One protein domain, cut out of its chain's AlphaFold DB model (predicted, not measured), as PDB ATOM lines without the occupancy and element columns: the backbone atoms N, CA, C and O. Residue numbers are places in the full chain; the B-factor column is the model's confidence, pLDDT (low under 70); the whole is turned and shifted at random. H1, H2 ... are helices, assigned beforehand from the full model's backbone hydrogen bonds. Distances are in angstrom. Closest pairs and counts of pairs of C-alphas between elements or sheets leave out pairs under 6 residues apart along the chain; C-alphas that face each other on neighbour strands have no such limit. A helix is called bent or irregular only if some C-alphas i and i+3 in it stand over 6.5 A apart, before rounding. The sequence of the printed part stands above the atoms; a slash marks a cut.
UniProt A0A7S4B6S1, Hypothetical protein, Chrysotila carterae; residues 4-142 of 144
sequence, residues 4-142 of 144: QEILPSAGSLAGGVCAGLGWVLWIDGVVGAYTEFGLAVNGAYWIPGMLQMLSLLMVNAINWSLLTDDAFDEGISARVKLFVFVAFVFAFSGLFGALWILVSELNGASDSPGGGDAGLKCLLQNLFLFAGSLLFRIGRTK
ATOM      1  N   GLN A   4      94.082 166.894 119.343       65.44
ATOM      2  CA  GLN A   4      92.693 167.213 119.684       65.44
ATOM      3  C   GLN A   4      91.823 167.591 118.467       65.44
ATOM      4  O   GLN A   4      90.631 167.326 118.498       65.44
ATOM      5  N   GLU A   5      92.392 168.133 117.382       66.62
ATOM      6  CA  GLU A   5      91.654 168.488 116.148       66.62
ATOM      7  C   GLU A   5      91.520 167.292 115.188       66.62
ATOM      8  O   GLU A   5      90.548 167.155 114.440       66.62
ATOM      9  N   ILE A   6      92.521 166.404 115.199       71.94
ATOM     10  CA  ILE A   6      92.560 165.220 114.333       71.94
ATOM     11  C   ILE A   6      91.527 164.184 114.790       71.94
ATOM     12  O   ILE A   6      90.938 163.496 113.960       71.94
ATOM     13  N   LEU A   7      91.288 164.059 116.098       69.44
ATOM     14  CA  LEU A   7      90.523 162.943 116.655       69.44
ATOM     15  C   LEU A   7      88.999 162.989 116.379       69.44
ATOM     16  O   LEU A   7      88.463 161.937 116.021       69.44
ATOM     17  N   PRO A   8      88.296 164.140 116.453       68.38
ATOM     18  CA  PRO A   8      86.887 164.238 116.050       68.38
ATOM     19  C   PRO A   8      86.702 164.026 114.541       68.38
ATOM     20  O   PRO A   8      85.823 163.274 114.103       68.38
ATOM     21  N   SER A   9      87.611 164.599 113.745       77.75
ATOM     22  CA  SER A   9      87.696 164.400 112.293       77.75
ATOM     23  C   SER A   9      87.904 162.921 111.931       77.75
ATOM     24  O   SER A   9      87.261 162.397 111.025       77.75
ATOM     25  N   ALA A  10      88.763 162.213 112.670       83.25
ATOM     26  CA  ALA A  10      89.009 160.787 112.478       83.25
ATOM     27  C   ALA A  10      87.822 159.914 112.921       83.25
ATOM     28  O   ALA A  10      87.504 158.947 112.235       83.25
ATOM     29  N   GLY A  11      87.148 160.244 114.029       85.62
ATOM     30  CA  GLY A  11      85.988 159.489 114.523       85.62
ATOM     31  C   GLY A  11      84.773 159.589 113.598       85.62
ATOM     32  O   GLY A  11      84.148 158.577 113.283       85.62
ATOM     33  N   SER A  12      84.487 160.790 113.090       86.38
ATOM     34  CA  SER A  12      83.428 161.016 112.096       86.38
ATOM     35  C   SER A  12      83.745 160.361 110.745       86.38
ATOM     36  O   SER A  12      82.878 159.687 110.185       86.38
ATOM     37  N   LEU A  13      84.991 160.462 110.261       90.44
ATOM     38  CA  LEU A  13      85.447 159.765 109.053       90.44
ATOM     39  C   LEU A  13      85.345 158.241 109.202       90.44
ATOM     40  O   LEU A  13      84.755 157.586 108.349       90.44
ATOM     41  N   ALA A  14      85.880 157.671 110.285       91.44
ATOM     42  CA  ALA A  14      85.834 156.233 110.537       91.44
ATOM     43  C   ALA A  14      84.390 155.730 110.686       91.44
ATOM     44  O   ALA A  14      84.036 154.715 110.091       91.44
ATOM     45  N   GLY A  15      83.535 156.473 111.397       92.81
ATOM     46  CA  GLY A  15      82.107 156.177 111.506       92.81
ATOM     47  C   GLY A  15      81.402 156.153 110.147       92.81
ATOM     48  O   GLY A  15      80.683 155.200 109.843       92.81
ATOM     49  N   GLY A  16      81.662 157.153 109.299       92.88
ATOM     50  CA  GLY A  16      81.128 157.229 107.936       92.88
ATOM     51  C   GLY A  16      81.644 156.121 107.010       92.88
ATOM     52  O   GLY A  16      80.857 155.530 106.274       92.88
ATOM     53  N   VAL A  17      82.937 155.784 107.081       95.62
ATOM     54  CA  VAL A  17      83.525 154.668 106.318       95.62
ATOM     55  C   VAL A  17      82.926 153.335 106.758       95.62
ATOM     56  O   VAL A  17      82.508 152.560 105.902       95.62
ATOM     57  N   CYS A  18      82.804 153.073 108.062       96.06
ATOM     58  CA  CYS A  18      82.128 151.876 108.563       96.06
ATOM     59  C   CYS A  18      80.666 151.813 108.096       96.06
ATOM     60  O   CYS A  18      80.222 150.759 107.642       96.06
ATOM     61  N   ALA A  19      79.939 152.935 108.125       95.81
ATOM     62  CA  ALA A  19      78.559 152.979 107.653       95.81
ATOM     63  C   ALA A  19      78.436 152.670 106.148       95.81
ATOM     64  O   ALA A  19      77.579 151.882 105.741       95.81
ATOM     65  N   GLY A  20      79.323 153.242 105.327       96.88
ATOM     66  CA  GLY A  20      79.395 152.975 103.890       96.88
ATOM     67  C   GLY A  20      79.769 151.525 103.574       96.88
ATOM     68  O   GLY A  20      79.089 150.884 102.777       96.88
ATOM     69  N   LEU A  21      80.794 150.981 104.240       97.62
ATOM     70  CA  LEU A  21      81.213 149.582 104.085       97.62
ATOM     71  C   LEU A  21      80.083 148.607 104.425       97.62
ATOM     72  O   LEU A  21      79.866 147.659 103.677       97.62
ATOM     73  N   GLY A  22      79.324 148.861 105.497       97.50
ATOM     74  CA  GLY A  22      78.178 148.028 105.861       97.50
ATOM     75  C   GLY A  22      77.139 147.930 104.738       97.50
ATOM     76  O   GLY A  22      76.693 146.834 104.407       97.50
ATOM     77  N   TRP A  23      76.788 149.052 104.103       97.62
ATOM     78  CA  TRP A  23      75.852 149.050 102.972       97.62
ATOM     79  C   TRP A  23      76.432 148.455 101.691       97.62
ATOM     80  O   TRP A  23      75.715 147.736 101.000       97.62
ATOM     81  N   VAL A  24      77.710 148.695 101.382       97.62
ATOM     82  CA  VAL A  24      78.369 148.091 100.212       97.62
ATOM     83  C   VAL A  24      78.408 146.565 100.335       97.62
ATOM     84  O   VAL A  24      78.036 145.884  99.385       97.62
ATOM     85  N   LEU A  25      78.766 146.027 101.507       96.44
ATOM     86  CA  LEU A  25      78.762 144.580 101.766       96.44
ATOM     87  C   LEU A  25      77.363 143.968 101.632       96.44
ATOM     88  O   LEU A  25      77.217 142.886 101.069       96.44
ATOM     89  N   TRP A  26      76.323 144.653 102.117       96.62
ATOM     90  CA  TRP A  26      74.951 144.171 101.971       96.62
ATOM     91  C   TRP A  26      74.480 144.164 100.512       96.62
ATOM     92  O   TRP A  26      73.918 143.171 100.054       96.62
ATOM     93  N   ILE A  27      74.743 145.241  99.764       95.50
ATOM     94  CA  ILE A  27      74.392 145.333  98.339       95.50
ATOM     95  C   ILE A  27      75.117 144.243  97.539       95.50
ATOM     96  O   ILE A  27      74.486 143.591  96.711       95.50
ATOM     97  N   ASP A  28      76.398 143.999  97.822       94.25
ATOM     98  CA  ASP A  28      77.173 142.907  97.224       94.25
ATOM     99  C   ASP A  28      76.534 141.530  97.485       94.25
ATOM    100  O   ASP A  28      76.391 140.739  96.558       94.25
ATOM    101  N   GLY A  29      76.047 141.266  98.703       91.94
ATOM    102  CA  GLY A  29      75.350 140.014  99.032       91.94
ATOM    103  C   GLY A  29      74.002 139.848  98.332       91.94
ATOM    104  O   GLY A  29      73.670 138.757  97.869       91.94
ATOM    105  N   VAL A  30      73.235 140.933  98.199       92.12
ATOM    106  CA  VAL A  30      71.965 140.929  97.454       92.12
ATOM    107  C   VAL A  30      72.197 140.693  95.961       92.12
ATOM    108  O   VAL A  30      71.460 139.926  95.342       92.12
ATOM    109  N   VAL A  31      73.213 141.338  95.378       92.31
ATOM    110  CA  VAL A  31      73.576 141.147  93.968       92.31
ATOM    111  C   VAL A  31      74.119 139.738  93.744       92.31
ATOM    112  O   VAL A  31      73.647 139.080  92.822       92.31
ATOM    113  N   GLY A  32      75.018 139.251  94.604       90.50
ATOM    114  CA  GLY A  32      75.597 137.906  94.539       90.50
ATOM    115  C   GLY A  32      74.531 136.811  94.515       90.50
ATOM    116  O   GLY A  32      74.503 136.007  93.583       90.50
ATOM    117  N   ALA A  33      73.582 136.850  95.458       88.06
ATOM    118  CA  ALA A  33      72.451 135.919  95.497       88.06
ATOM    119  C   ALA A  33      71.641 135.915  94.183       88.06
ATOM    120  O   ALA A  33      71.305 134.852  93.653       88.06
ATOM    121  N   TYR A  34      71.391 137.093  93.604       87.94
ATOM    122  CA  TYR A  34      70.688 137.203  92.325       87.94
ATOM    123  C   TYR A  34      71.523 136.698  91.138       87.94
ATOM    124  O   TYR A  34      70.989 136.013  90.267       87.94
ATOM    125  N   THR A  35      72.822 137.002  91.079       89.00
ATOM    126  CA  THR A  35      73.683 136.621  89.945       89.00
ATOM    127  C   THR A  35      74.087 135.152  89.944       89.00
ATOM    128  O   THR A  35      74.247 134.581  88.869       89.00
ATOM    129  N   GLU A  36      74.255 134.538  91.116       85.19
ATOM    130  CA  GLU A  36      74.694 133.143  91.240       85.19
ATOM    131  C   GLU A  36      73.519 132.156  91.231       85.19
ATOM    132  O   GLU A  36      73.640 131.064  90.675       85.19
ATOM    133  N   PHE A  37      72.368 132.544  91.795       82.69
ATOM    134  CA  PHE A  37      71.227 131.643  92.003       82.69
ATOM    135  C   PHE A  37      69.931 132.093  91.313       82.69
ATOM    136  O   PHE A  37      68.946 131.355  91.323       82.69
ATOM    137  N   GLY A  38      69.904 133.278  90.691       80.31
ATOM    138  CA  GLY A  38      68.731 133.803  89.979       80.31
ATOM    139  C   GLY A  38      67.575 134.238  90.887       80.31
ATOM    140  O   GLY A  38      66.469 134.472  90.398       80.31
ATOM    141  N   LEU A  39      67.804 134.324  92.201       77.12
ATOM    142  CA  LEU A  39      66.775 134.553  93.213       77.12
ATOM    143  C   LEU A  39      67.013 135.865  93.962       77.12
ATOM    144  O   LEU A  39      68.138 136.230  94.291       77.12
ATOM    145  N   ALA A  40      65.927 136.580  94.253       81.12
ATOM    146  CA  ALA A  40      65.977 137.745  95.124       81.12
ATOM    147  C   ALA A  40      66.023 137.304  96.595       81.12
ATOM    148  O   ALA A  40      65.257 136.435  97.014       81.12
ATOM    149  N   VAL A  41      66.880 137.950  97.389       85.88
ATOM    150  CA  VAL A  41      66.946 137.733  98.841       85.88
ATOM    151  C   VAL A  41      65.607 138.091  99.495       85.88
ATOM    152  O   VAL A  41      64.951 139.061  99.106       85.88
ATOM    153  N   ASN A  42      65.205 137.329 100.517       88.19
ATOM    154  CA  ASN A  42      63.972 137.570 101.263       88.19
ATOM    155  C   ASN A  42      63.918 139.016 101.800       88.19
ATOM    156  O   ASN A  42      64.840 139.480 102.472       88.19
ATOM    157  N   GLY A  43      62.807 139.721 101.547       87.88
ATOM    158  CA  GLY A  43      62.607 141.113 101.964       87.88
ATOM    159  C   GLY A  43      62.801 141.360 103.467       87.88
ATOM    160  O   GLY A  43      63.219 142.449 103.858       87.88
ATOM    161  N   ALA A  44      62.590 140.344 104.311       90.69
ATOM    162  CA  ALA A  44      62.856 140.420 105.748       90.69
ATOM    163  C   ALA A  44      64.329 140.723 106.086       90.69
ATOM    164  O   ALA A  44      64.601 141.317 107.129       90.69
ATOM    165  N   TYR A  45      65.284 140.370 105.218       93.00
ATOM    166  CA  TYR A  45      66.718 140.502 105.510       93.00
ATOM    167  C   TYR A  45      67.215 141.956 105.429       93.00
ATOM    168  O   TYR A  45      68.289 142.275 105.931       93.00
ATOM    169  N   TRP A  46      66.402 142.862 104.878       95.44
ATOM    170  CA  TRP A  46      66.651 144.305 104.901       95.44
ATOM    171  C   TRP A  46      66.330 144.945 106.259       95.44
ATOM    172  O   TRP A  46      66.895 145.985 106.601       95.44
ATOM    173  N   ILE A  47      65.425 144.346 107.043       97.25
ATOM    174  CA  ILE A  47      64.917 144.938 108.290       97.25
ATOM    175  C   ILE A  47      66.028 145.170 109.330       97.25
ATOM    176  O   ILE A  47      66.072 146.280 109.867       97.25
ATOM    177  N   PRO A  48      66.959 144.227 109.592       97.88
ATOM    178  CA  PRO A  48      68.062 144.453 110.525       97.88
ATOM    179  C   PRO A  48      68.901 145.691 110.189       97.88
ATOM    180  O   PRO A  48      69.026 146.590 111.019       97.88
ATOM    181  N   GLY A  49      69.393 145.792 108.947       97.50
ATOM    182  CA  GLY A  49      70.216 146.921 108.499       97.50
ATOM    183  C   GLY A  49      69.484 148.266 108.576       97.50
ATOM    184  O   GLY A  49      70.084 149.278 108.941       97.50
ATOM    185  N   MET A  50      68.173 148.280 108.316       98.00
ATOM    186  CA  MET A  50      67.333 149.476 108.460       98.00
ATOM    187  C   MET A  50      67.163 149.905 109.926       98.00
ATOM    188  O   MET A  50      67.315 151.090 110.231       98.00
ATOM    189  N   LEU A  51      66.909 148.966 110.846       97.94
ATOM    190  CA  LEU A  51      66.860 149.248 112.290       97.94
ATOM    191  C   LEU A  51      68.216 149.747 112.804       97.94
ATOM    192  O   LEU A  51      68.283 150.713 113.567       97.94
ATOM    193  N   GLN A  52      69.304 149.141 112.334       98.00
ATOM    194  CA  GLN A  52      70.655 149.504 112.734       98.00
ATOM    195  C   GLN A  52      71.079 150.886 112.202       98.00
ATOM    196  O   GLN A  52      71.745 151.628 112.930       98.00
ATOM    197  N   MET A  53      70.644 151.280 110.997       97.44
ATOM    198  CA  MET A  53      70.786 152.656 110.492       97.44
ATOM    199  C   MET A  53      69.968 153.662 111.297       97.44
ATOM    200  O   MET A  53      70.477 154.731 111.633       97.44
ATOM    201  N   LEU A  54      68.716 153.336 111.629       97.50
ATOM    202  CA  LEU A  54      67.879 154.212 112.447       97.50
ATOM    203  C   LEU A  54      68.510 154.427 113.830       97.50
ATOM    204  O   LEU A  54      68.622 155.565 114.280       97.50
ATOM    205  N   SER A  55      69.020 153.361 114.452       97.38
ATOM    206  CA  SER A  55      69.804 153.440 115.687       97.38
ATOM    207  C   SER A  55      71.045 154.330 115.540       97.38
ATOM    208  O   SER A  55      71.260 155.209 116.376       97.38
ATOM    209  N   LEU A  56      71.826 154.169 114.461       95.75
ATOM    210  CA  LEU A  56      73.011 154.993 114.190       95.75
ATOM    211  C   LEU A  56      72.662 156.483 114.159       95.75
ATOM    212  O   LEU A  56      73.364 157.283 114.783       95.75
ATOM    213  N   LEU A  57      71.578 156.851 113.472       95.31
ATOM    214  CA  LEU A  57      71.097 158.230 113.416       95.31
ATOM    215  C   LEU A  57      70.611 158.712 114.789       95.31
ATOM    216  O   LEU A  57      70.991 159.799 115.214       95.31
ATOM    217  N   MET A  58      69.825 157.905 115.509       95.25
ATOM    218  CA  MET A  58      69.307 158.261 116.832       95.25
ATOM    219  C   MET A  58      70.433 158.508 117.845       95.25
ATOM    220  O   MET A  58      70.475 159.583 118.438       95.25
ATOM    221  N   VAL A  59      71.379 157.575 118.005       92.94
ATOM    222  CA  VAL A  59      72.520 157.689 118.944       92.94
ATOM    223  C   VAL A  59      73.329 158.974 118.716       92.94
ATOM    224  O   VAL A  59      73.796 159.594 119.673       92.94
ATOM    225  N   ASN A  60      73.464 159.395 117.457       91.94
ATOM    226  CA  ASN A  60      74.309 160.521 117.054       91.94
ATOM    227  C   ASN A  60      73.558 161.852 116.857       91.94
ATOM    228  O   ASN A  60      74.200 162.879 116.639       91.94
ATOM    229  N   ALA A  61      72.225 161.857 116.969       90.62
ATOM    230  CA  ALA A  61      71.389 163.062 116.955       90.62
ATOM    231  C   ALA A  61      71.086 163.621 118.361       90.62
ATOM    232  O   ALA A  61      70.628 164.755 118.490       90.62
ATOM    233  N   ILE A  62      71.315 162.833 119.415       88.56
ATOM    234  CA  ILE A  62      71.031 163.207 120.809       88.56
ATOM    235  C   ILE A  62      72.093 164.182 121.332       88.56
ATOM    236  O   ILE A  62      73.288 163.947 121.165       88.56
ATOM    237  N   ASN A  63      71.659 165.230 122.039       85.25
ATOM    238  CA  ASN A  63      72.537 165.993 122.925       85.25
ATOM    239  C   ASN A  63      72.654 165.245 124.262       85.25
ATOM    240  O   ASN A  63      71.679 165.136 125.010       85.25
ATOM    241  N   TRP A  64      73.842 164.719 124.551       82.44
ATOM    242  CA  TRP A  64      74.069 163.841 125.699       82.44
ATOM    243  C   TRP A  64      74.202 164.602 127.024       82.44
ATOM    244  O   TRP A  64      73.962 164.003 128.070       82.44
ATOM    245  N   SER A  65      74.475 165.912 127.004       81.75
ATOM    246  CA  SER A  65      74.472 166.747 128.220       81.75
ATOM    247  C   SER A  65      73.109 166.767 128.933       81.75
ATOM    248  O   SER A  65      73.053 166.920 130.151       81.75
ATOM    249  N   LEU A  66      72.013 166.516 128.204       81.31
ATOM    250  CA  LEU A  66      70.642 166.465 128.734       81.31
ATOM    251  C   LEU A  66      70.313 165.172 129.507       81.31
ATOM    252  O   LEU A  66      69.218 165.042 130.057       81.31
ATOM    253  N   LEU A  67      71.228 164.197 129.526       76.56
ATOM    254  CA  LEU A  67      71.099 162.976 130.329       76.56
ATOM    255  C   LEU A  67      71.601 163.161 131.764       76.56
ATOM    256  O   LEU A  67      71.202 162.389 132.635       76.56
ATOM    257  N   THR A  68      72.453 164.163 131.994       72.12
ATOM    258  CA  THR A  68      72.948 164.563 133.315       72.12
ATOM    259  C   THR A  68      71.819 165.181 134.139       72.12
ATOM    260  O   THR A  68      71.012 165.949 133.614       72.12
ATOM    261  N   ASP A  69      71.754 164.853 135.429       60.12
ATOM    262  CA  ASP A  69      70.584 165.152 136.269       60.12
ATOM    263  C   ASP A  69      70.445 166.640 136.683       60.12
ATOM    264  O   ASP A  69      69.453 167.004 137.305       60.12
ATOM    265  N   ASP A  70      71.368 167.521 136.269       59.75
ATOM    266  CA  ASP A  70      71.290 168.985 136.465       59.75
ATOM    267  C   ASP A  70      70.325 169.699 135.489       59.75
ATOM    268  O   ASP A  70      70.158 170.922 135.526       59.75
ATOM    269  N   ALA A  71      69.672 168.964 134.584       58.28
ATOM    270  CA  ALA A  71      68.611 169.517 133.753       58.28
ATOM    271  C   ALA A  71      67.380 169.851 134.622       58.28
ATOM    272  O   ALA A  71      66.611 168.962 134.971       58.28
ATOM    273  N   PHE A  72      67.168 171.145 134.900       55.19
ATOM    274  CA  PHE A  72      66.078 171.736 135.711       55.19
ATOM    275  C   PHE A  72      64.620 171.394 135.285       55.19
ATOM    276  O   PHE A  72      63.673 171.977 135.812       55.19
ATOM    277  N   ASP A  73      64.419 170.467 134.345       71.94
ATOM    278  CA  ASP A  73      63.129 169.934 133.902       71.94
ATOM    279  C   ASP A  73      63.208 168.395 133.810       71.94
ATOM    280  O   ASP A  73      63.682 167.821 132.819       71.94
ATOM    281  N   GLU A  74      62.716 167.714 134.854       69.56
ATOM    282  CA  GLU A  74      62.650 166.245 134.941       69.56
ATOM    283  C   GLU A  74      61.943 165.615 133.725       69.56
ATOM    284  O   GLU A  74      62.306 164.522 133.271       69.56
ATOM    285  N   GLY A  75      60.955 166.316 133.156       77.19
ATOM    286  CA  GLY A  75      60.165 165.854 132.020       77.19
ATOM    287  C   GLY A  75      60.963 165.785 130.718       77.19
ATOM    288  O   GLY A  75      60.686 164.924 129.876       77.19
ATOM    289  N   ILE A  76      61.975 166.641 130.549       80.94
ATOM    290  CA  ILE A  76      62.892 166.590 129.403       80.94
ATOM    291  C   ILE A  76      63.891 165.443 129.585       80.94
ATOM    292  O   ILE A  76      64.033 164.623 128.673       80.94
ATOM    293  N   SER A  77      64.516 165.319 130.763       82.88
ATOM    294  CA  SER A  77      65.489 164.249 131.047       82.88
ATOM    295  C   SER A  77      64.885 162.856 130.815       82.88
ATOM    296  O   SER A  77      65.473 162.025 130.118       82.88
ATOM    297  N   ALA A  78      63.658 162.614 131.292       85.25
ATOM    298  CA  ALA A  78      62.949 161.348 131.088       85.25
ATOM    299  C   ALA A  78      62.713 161.011 129.600       85.25
ATOM    300  O   ALA A  78      62.874 159.859 129.188       85.25
ATOM    301  N   ARG A  79      62.381 162.008 128.767       89.38
ATOM    302  CA  ARG A  79      62.177 161.824 127.315       89.38
ATOM    303  C   ARG A  79      63.481 161.499 126.590       89.38
ATOM    304  O   ARG A  79      63.479 160.625 125.725       89.38
ATOM    305  N   VAL A  80      64.589 162.149 126.956       90.31
ATOM    306  CA  VAL A  80      65.913 161.853 126.379       90.31
ATOM    307  C   VAL A  80      66.374 160.452 126.791       90.31
ATOM    308  O   VAL A  80      66.782 159.674 125.928       90.31
ATOM    309  N   LYS A  81      66.214 160.076 128.069       89.81
ATOM    310  CA  LYS A  81      66.504 158.724 128.584       89.81
ATOM    311  C   LYS A  81      65.702 157.645 127.827       89.81
ATOM    312  O   LYS A  81      66.281 156.645 127.402       89.81
ATOM    313  N   LEU A  82      64.410 157.871 127.557       92.88
ATOM    314  CA  LEU A  82      63.584 156.971 126.736       92.88
ATOM    315  C   LEU A  82      64.051 156.897 125.271       92.88
ATOM    316  O   LEU A  82      64.108 155.810 124.699       92.88
ATOM    317  N   PHE A  83      64.406 158.026 124.654       94.38
ATOM    318  CA  PHE A  83      64.871 158.055 123.263       94.38
ATOM    319  C   PHE A  83      66.208 157.309 123.089       94.38
ATOM    320  O   PHE A  83      66.349 156.525 122.149       94.38
ATOM    321  N   VAL A  84      67.152 157.472 124.028       93.19
ATOM    322  CA  VAL A  84      68.391 156.670 124.098       93.19
ATOM    323  C   VAL A  84      68.067 155.179 124.215       93.19
ATOM    324  O   VAL A  84      68.631 154.370 123.480       93.19
ATOM    325  N   PHE A  85      67.141 154.804 125.103       95.25
ATOM    326  CA  PHE A  85      66.738 153.409 125.281       95.25
ATOM    327  C   PHE A  85      66.198 152.796 123.979       95.25
ATOM    328  O   PHE A  85      66.662 151.734 123.570       95.25
ATOM    329  N   VAL A  86      65.293 153.486 123.273       97.12
ATOM    330  CA  VAL A  86      64.766 153.021 121.975       97.12
ATOM    331  C   VAL A  86      65.878 152.905 120.922       97.12
ATOM    332  O   VAL A  86      65.905 151.929 120.173       97.12
ATOM    333  N   ALA A  87      66.842 153.832 120.899       96.44
ATOM    334  CA  ALA A  87      67.992 153.753 119.995       96.44
ATOM    335  C   ALA A  87      68.825 152.477 120.222       96.44
ATOM    336  O   ALA A  87      69.205 151.808 119.258       96.44
ATOM    337  N   PHE A  88      69.070 152.099 121.482       95.50
ATOM    338  CA  PHE A  88      69.756 150.847 121.818       95.50
ATOM    339  C   PHE A  88      68.912 149.607 121.513       95.50
ATOM    340  O   PHE A  88      69.461 148.629 121.006       95.50
ATOM    341  N   VAL A  89      67.594 149.644 121.742       98.12
ATOM    342  CA  VAL A  89      66.691 148.554 121.331       98.12
ATOM    343  C   VAL A  89      66.823 148.301 119.829       98.12
ATOM    344  O   VAL A  89      67.043 147.160 119.436       98.12
ATOM    345  N   PHE A  90      66.801 149.338 118.985       98.25
ATOM    346  CA  PHE A  90      66.973 149.171 117.537       98.25
ATOM    347  C   PHE A  90      68.359 148.639 117.133       98.25
ATOM    348  O   PHE A  90      68.425 147.816 116.221       98.25
ATOM    349  N   ALA A  91      69.444 149.024 117.819       97.50
ATOM    350  CA  ALA A  91      70.764 148.423 117.588       97.50
ATOM    351  C   ALA A  91      70.762 146.918 117.894       97.50
ATOM    352  O   ALA A  91      71.130 146.101 117.053       97.50
ATOM    353  N   PHE A  92      70.314 146.531 119.089       97.44
ATOM    354  CA  PHE A  92      70.324 145.124 119.479       97.44
ATOM    355  C   PHE A  92      69.338 144.289 118.653       97.44
ATOM    356  O   PHE A  92      69.676 143.172 118.272       97.44
ATOM    357  N   SER A  93      68.169 144.824 118.286       97.94
ATOM    358  CA  SER A  93      67.248 144.161 117.351       97.94
ATOM    359  C   SER A  93      67.855 143.964 115.959       97.94
ATOM    360  O   SER A  93      67.630 142.912 115.364       97.94
ATOM    361  N   GLY A  94      68.649 144.917 115.455       97.75
ATOM    362  CA  GLY A  94      69.419 144.750 114.219       97.75
ATOM    363  C   GLY A  94      70.434 143.610 114.332       97.75
ATOM    364  O   GLY A  94      70.360 142.627 113.596       97.75
ATOM    365  N   LEU A  95      71.322 143.674 115.328       98.06
ATOM    366  CA  LEU A  95      72.347 142.650 115.562       98.06
ATOM    367  C   LEU A  95      71.758 141.241 115.763       98.06
ATOM    368  O   LEU A  95      72.208 140.295 115.116       98.06
ATOM    369  N   PHE A  96      70.738 141.088 116.613       98.00
ATOM    370  CA  PHE A  96      70.099 139.788 116.851       98.00
ATOM    371  C   PHE A  96      69.301 139.294 115.641       98.00
ATOM    372  O   PHE A  96      69.338 138.101 115.347       98.00
ATOM    373  N   GLY A  97      68.619 140.183 114.909       97.50
ATOM    374  CA  GLY A  97      67.891 139.824 113.692       97.50
ATOM    375  C   GLY A  97      68.818 139.321 112.584       97.50
ATOM    376  O   GLY A  97      68.546 138.288 111.975       97.50
ATOM    377  N   ALA A  98      69.949 139.996 112.368       97.50
ATOM    378  CA  ALA A  98      70.949 139.582 111.386       97.50
ATOM    379  C   ALA A  98      71.664 138.278 111.785       97.50
ATOM    380  O   ALA A  98      71.891 137.411 110.941       97.50
ATOM    381  N   LEU A  99      71.964 138.095 113.079       97.56
ATOM    382  CA  LEU A  99      72.513 136.838 113.598       97.56
ATOM    383  C   LEU A  99      71.529 135.673 113.408       97.56
ATOM    384  O   LEU A  99      71.937 134.595 112.982       97.56
ATOM    385  N   TRP A 100      70.240 135.891 113.684       95.94
ATOM    386  CA  TRP A 100      69.196 134.890 113.462       95.94
ATOM    387  C   TRP A 100      69.086 134.489 111.988       95.94
ATOM    388  O   TRP A 100      69.004 133.301 111.692       95.94
ATOM    389  N   ILE A 101      69.136 135.454 111.065       94.31
ATOM    390  CA  ILE A 101      69.119 135.193 109.618       94.31
ATOM    391  C   ILE A 101      70.283 134.286 109.206       94.31
ATOM    392  O   ILE A 101      70.049 133.261 108.567       94.31
ATOM    393  N   LEU A 102      71.514 134.607 109.622       95.12
ATOM    394  CA  LEU A 102      72.681 133.774 109.323       95.12
ATOM    395  C   LEU A 102      72.513 132.347 109.873       95.12
ATOM    396  O   LEU A 102      72.772 131.377 109.166       95.12
ATOM    397  N   VAL A 103      72.046 132.201 111.115       94.44
ATOM    398  CA  VAL A 103      71.811 130.884 111.734       94.44
ATOM    399  C   VAL A 103      70.683 130.113 111.032       94.44
ATOM    400  O   VAL A 103      70.780 128.895 110.898       94.44
ATOM    401  N   SER A 104      69.633 130.787 110.563       92.44
ATOM    402  CA  SER A 104      68.525 130.177 109.814       92.44
ATOM    403  C   SER A 104      69.004 129.569 108.493       92.44
ATOM    404  O   SER A 104      68.709 128.411 108.199       92.44
ATOM    405  N   GLU A 105      69.787 130.325 107.727       90.06
ATOM    406  CA  GLU A 105      70.349 129.884 106.447       90.06
ATOM    407  C   GLU A 105      71.390 128.771 106.612       90.06
ATOM    408  O   GLU A 105      71.299 127.738 105.953       90.06
ATOM    409  N   LEU A 106      72.322 128.898 107.566       89.75
ATOM    410  CA  LEU A 106      73.326 127.855 107.821       89.75
ATOM    411  C   LEU A 106      72.723 126.514 108.276       89.75
ATOM    412  O   LEU A 106      73.338 125.471 108.062       89.75
ATOM    413  N   ASN A 107      71.535 126.526 108.886       90.69
ATOM    414  CA  ASN A 107      70.803 125.313 109.260       90.69
ATOM    415  C   ASN A 107      69.891 124.771 108.143       90.69
ATOM    416  O   ASN A 107      69.196 123.780 108.367       90.69
ATOM    417  N   GLY A 108      69.841 125.409 106.967       82.50
ATOM    418  CA  GLY A 108      68.927 125.030 105.886       82.50
ATOM    419  C   GLY A 108      67.446 125.219 106.239       82.50
ATOM    420  O   GLY A 108      66.590 124.565 105.656       82.50
ATOM    421  N   ALA A 109      67.122 126.101 107.194       75.69
ATOM    422  CA  ALA A 109      65.740 126.419 107.573       75.69
ATOM    423  C   ALA A 109      65.062 127.401 106.593       75.69
ATOM    424  O   ALA A 109      63.966 127.903 106.843       75.69
ATOM    425  N   SER A 110      65.735 127.733 105.495       68.25
ATOM    426  CA  SER A 110      65.258 128.594 104.421       68.25
ATOM    427  C   SER A 110      65.648 127.949 103.093       68.25
ATOM    428  O   SER A 110      66.817 127.647 102.871       68.25
ATOM    429  N   ASP A 111      64.668 127.727 102.215       66.00
ATOM    430  CA  ASP A 111      64.852 127.082 100.906       66.00
ATOM    431  C   ASP A 111      65.486 128.041  99.871       66.00
ATOM    432  O   ASP A 111      65.040 128.114  98.724       66.00
ATOM    433  N   SER A 112      66.480 128.845 100.274       66.06
ATOM    434  CA  SER A 112      67.079 129.894  99.442       66.06
ATOM    435  C   SER A 112      68.526 129.540  99.046       66.06
ATOM    436  O   SER A 112      69.466 129.696  99.827       66.06
ATOM    437  N   PRO A 113      68.752 129.018  97.822       66.00
ATOM    438  CA  PRO A 113      70.098 128.832  97.293       66.00
ATOM    439  C   PRO A 113      70.896 130.143  97.362       66.00
ATOM    440  O   PRO A 113      70.450 131.171  96.859       66.00
ATOM    441  N   GLY A 114      72.059 130.099  98.018       70.31
ATOM    442  CA  GLY A 114      72.930 131.264  98.223       70.31
ATOM    443  C   GLY A 114      72.629 132.124  99.453       70.31
ATOM    444  O   GLY A 114      73.424 133.012  99.769       70.31
ATOM    445  N   GLY A 115      71.543 131.872 100.188       78.12
ATOM    446  CA  GLY A 115      71.149 132.729 101.307       78.12
ATOM    447  C   GLY A 115      72.164 132.781 102.455       78.12
ATOM    448  O   GLY A 115      72.246 133.803 103.134       78.12
ATOM    449  N   GLY A 116      73.017 131.765 102.624       86.75
ATOM    450  CA  GLY A 116      74.118 131.771 103.599       86.75
ATOM    451  C   GLY A 116      75.132 132.914 103.421       86.75
ATOM    452  O   GLY A 116      75.544 133.518 104.413       86.75
ATOM    453  N   ASP A 117      75.502 133.265 102.183       90.00
ATOM    454  CA  ASP A 117      76.407 134.398 101.910       90.00
ATOM    455  C   ASP A 117      75.702 135.742 102.148       90.00
ATOM    456  O   ASP A 117      76.228 136.619 102.841       90.00
ATOM    457  N   ALA A 118      74.457 135.870 101.680       92.00
ATOM    458  CA  ALA A 118      73.625 137.037 101.961       92.00
ATOM    459  C   ALA A 118      73.410 137.230 103.477       92.00
ATOM    460  O   ALA A 118      73.517 138.346 103.982       92.00
ATOM    461  N   GLY A 119      73.176 136.153 104.231       93.75
ATOM    462  CA  GLY A 119      73.035 136.169 105.687       93.75
ATOM    463  C   GLY A 119      74.321 136.590 106.404       93.75
ATOM    464  O   GLY A 119      74.269 137.391 107.340       93.75
ATOM    465  N   LEU A 120      75.486 136.141 105.926       95.38
ATOM    466  CA  LEU A 120      76.781 136.581 106.451       95.38
ATOM    467  C   LEU A 120      76.992 138.079 106.204       95.38
ATOM    468  O   LEU A 120      77.373 138.812 107.118       95.38
ATOM    469  N   LYS A 121      76.688 138.555 104.994       96.31
ATOM    470  CA  LYS A 121      76.797 139.972 104.626       96.31
ATOM    471  C   LYS A 121      75.771 140.848 105.358       96.31
ATOM    472  O   LYS A 121      76.112 141.968 105.737       96.31
ATOM    473  N   CYS A 122      74.583 140.329 105.680       96.69
ATOM    474  CA  CYS A 122      73.607 140.968 106.574       96.69
ATOM    475  C   CYS A 122      74.177 141.153 107.995       96.69
ATOM    476  O   CYS A 122      74.107 142.246 108.563       96.69
ATOM    477  N   LEU A 123      74.804 140.118 108.570       98.06
ATOM    478  CA  LEU A 123      75.445 140.220 109.887       98.06
ATOM    479  C   LEU A 123      76.624 141.201 109.872       98.06
ATOM    480  O   LEU A 123      76.715 142.061 110.751       98.06
ATOM    481  N   LEU A 124      77.491 141.125 108.858       98.25
ATOM    482  CA  LEU A 124      78.609 142.055 108.694       98.25
ATOM    483  C   LEU A 124      78.122 143.501 108.549       98.25
ATOM    484  O   LEU A 124      78.650 144.371 109.239       98.25
ATOM    485  N   GLN A 125      77.085 143.762 107.745       98.38
ATOM    486  CA  GLN A 125      76.449 145.080 107.663       98.38
ATOM    487  C   GLN A 125      76.073 145.596 109.053       98.38
ATOM    488  O   GLN A 125      76.454 146.707 109.413       98.38
ATOM    489  N   ASN A 126      75.354 144.803 109.847       98.44
ATOM    490  CA  ASN A 126      74.877 145.240 111.159       98.44
ATOM    491  C   ASN A 126      76.041 145.519 112.125       98.44
ATOM    492  O   ASN A 126      76.019 146.532 112.822       98.44
ATOM    493  N   LEU A 127      77.098 144.702 112.099       98.31
ATOM    494  CA  LEU A 127      78.327 144.944 112.865       98.31
ATOM    495  C   LEU A 127      79.045 146.233 112.433       98.31
ATOM    496  O   LEU A 127      79.440 147.025 113.288       98.31
ATOM    497  N   PHE A 128      79.183 146.479 111.127       98.06
ATOM    498  CA  PHE A 128      79.809 147.690 110.587       98.06
ATOM    499  C   PHE A 128      79.001 148.956 110.902       98.06
ATOM    500  O   PHE A 128      79.576 149.958 111.325       98.06
ATOM    501  N   LEU A 129      77.674 148.913 110.764       98.00
ATOM    502  CA  LEU A 129      76.789 150.019 111.133       98.00
ATOM    503  C   LEU A 129      76.819 150.286 112.652       98.00
ATOM    504  O   LEU A 129      76.883 151.441 113.072       98.00
ATOM    505  N   PHE A 130      76.820 149.243 113.490       97.31
ATOM    506  CA  PHE A 130      76.924 149.390 114.946       97.31
ATOM    507  C   PHE A 130      78.281 149.969 115.370       97.31
ATOM    508  O   PHE A 130      78.331 150.945 116.114       97.31
ATOM    509  N   ALA A 131      79.390 149.440 114.846       95.88
ATOM    510  CA  ALA A 131      80.720 149.994 115.091       95.88
ATOM    511  C   ALA A 131      80.822 151.451 114.607       95.88
ATOM    512  O   ALA A 131      81.349 152.306 115.320       95.88
ATOM    513  N   GLY A 132      80.255 151.755 113.436       95.25
ATOM    514  CA  GLY A 132      80.201 153.106 112.883       95.25
ATOM    515  C   GLY A 132      79.448 154.093 113.777       95.25
ATOM    516  O   GLY A 132      79.918 155.216 113.965       95.25
ATOM    517  N   SER A 133      78.335 153.675 114.394       94.56
ATOM    518  CA  SER A 133      77.573 154.528 115.316       94.56
ATOM    519  C   SER A 133      78.363 154.881 116.580       94.56
ATOM    520  O   SER A 133      78.327 156.036 117.011       94.56
ATOM    521  N   LEU A 134      79.123 153.925 117.127       92.44
ATOM    522  CA  LEU A 134      79.984 154.133 118.292       92.44
ATOM    523  C   LEU A 134      81.199 155.006 117.957       92.44
ATOM    524  O   LEU A 134      81.519 155.915 118.720       92.44
ATOM    525  N   LEU A 135      81.852 154.777 116.814       91.19
ATOM    526  CA  LEU A 135      82.995 155.579 116.355       91.19
ATOM    527  C   LEU A 135      82.608 157.046 116.129       91.19
ATOM    528  O   LEU A 135      83.325 157.946 116.576       91.19
ATOM    529  N   PHE A 136      81.448 157.285 115.511       87.38
ATOM    530  CA  PHE A 136      80.918 158.632 115.305       87.38
ATOM    531  C   PHE A 136      80.625 159.332 116.643       87.38
ATOM    532  O   PHE A 136      81.008 160.490 116.821       87.38
ATOM    533  N   ARG A 137      80.038 158.624 117.625       84.38
ATOM    534  CA  ARG A 137      79.812 159.180 118.970       84.38
ATOM    535  C   ARG A 137      81.126 159.489 119.684       84.38
ATOM    536  O   ARG A 137      81.283 160.607 120.165       84.38
ATOM    537  N   ILE A 138      82.071 158.546 119.724       83.50
ATOM    538  CA  ILE A 138      83.368 158.690 120.415       83.50
ATOM    539  C   ILE A 138      84.185 159.865 119.857       83.50
ATOM    540  O   ILE A 138      84.865 160.543 120.628       83.50
ATOM    541  N   GLY A 139      84.106 160.127 118.547       77.12
ATOM    542  CA  GLY A 139      84.711 161.319 117.943       77.12
ATOM    543  C   GLY A 139      84.142 162.624 118.510       77.12
ATOM    544  O   GLY A 139      84.901 163.544 118.797       77.12
ATOM    545  N   ARG A 140      82.821 162.673 118.727       71.94
ATOM    546  CA  ARG A 140      82.086 163.864 119.182       71.94
ATOM    547  C   ARG A 140      82.117 164.100 120.691       71.94
ATOM    548  O   ARG A 140      82.094 165.249 121.108       71.94
ATOM    549  N   THR A 141      82.245 163.066 121.529       63.97
ATOM    550  CA  THR A 141      82.355 163.217 123.005       63.97
ATOM    551  C   THR A 141      83.648 163.917 123.467       63.97
ATOM    552  O   THR A 141      83.965 163.912 124.649       63.97
ATOM    553  N   LYS A 142      84.458 164.444 122.542       54.97
ATOM    554  CA  LYS A 142      85.667 165.233 122.822       54.97
ATOM    555  C   LYS A 142      85.567 166.681 122.331       54.97
ATOM    556  O   LYS A 142      86.540 167.420 122.449       54.97
TER     557      LYS A 142
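Overview. This is residues 4 to 142 of the 144 residues of the protein "Hypothetical protein" of Chrysotila carterae (UniProt A0A7S4B6S1). Four long helices lie side by side in a flat up-and-down bundle, with H1 along one edge, H4 along the opposite edge, and H5 and H2 between them. Little H3 packs on residues 76 to 81 of H4, and near it residues 70 to 75 stick out at one end. The printed part has 139 residues with five named helices, H1 to H5 in chain order, and no named strand; its class is all helix. It is loose, with a radius of gyration of the C-alphas of 17.7 A, and spans 58 by 35 by 18 A.

Along the chain. Find C-alpha 4 at (92.693, 167.213, 119.684); from there H1, residues 4 to 37, the longest helix, runs 49.9 A to C-alpha 37 at (71.227, 131.643, 92.003). H1 is neither bent nor irregular, but only just: C-alphas 5 and 8 are 6.4 A apart. Next come H2, residues 43 to 61, 28.0 A long, and H3, residues 64 to 67, 5.6 A. H2 is only just irregular, with C-alphas 45 and 48 at 6.52 A. Look on to H4, residues 74 to 106, 48.2 A, and H5, residues 115 to 140, 37.5 A, which ends at C-alpha 140 at (82.086, 163.864, 119.182).

Arrangement. H1, H2, H4 and H5 form the bundle, up and down, each running against the one before it. Start at H1: it touches H5 at a shallow tilt of 12 degrees, opposite ways, the closest C-alphas being those of Gly 22 and Gln 125, 3.9 A apart. H5 touches H2 at a shallow tilt of 4 degrees, the same way; look at C-alphas 56 and 133, the closest, 4.7 A apart. H2 touches H4 at a shallow tilt of 30 degrees, opposite ways, closest at the C-alphas of Pro 48 and Gly 94, 3.9 A. H4 and H5 are a helical hairpin at a shallow tilt of 27 degrees; H4 touches H5 with residues 91 to 106 alone, closest at C-alphas 102 and 119, 4.4 A. H3 touches H4 at the C-alphas of Leu 67 and Ser 77, 5.8 A, the closest. H1 and H2 are near each other, with 12 pairs of C-alphas within 10 A; H1 and H4 are apart. Every O i to N i+4 pair is within hydrogen-bond range in H5, against 28 of 30 in H1, 12 of 15 in H2 and 28 of 29 in H4; H3 is too short for such a pair.

Size, cuts and confidence. The C-alphas of Phe 37 and Phe 72, the two farthest apart, are 59.5 A from each other. The printed part has no cut and no long link. The mean pLDDT of the printed part is 88.1; look for values under 70 at residues 4 to 5, 7 to 8, 69 to 72, 74, 110 to 113 and 141 to 142.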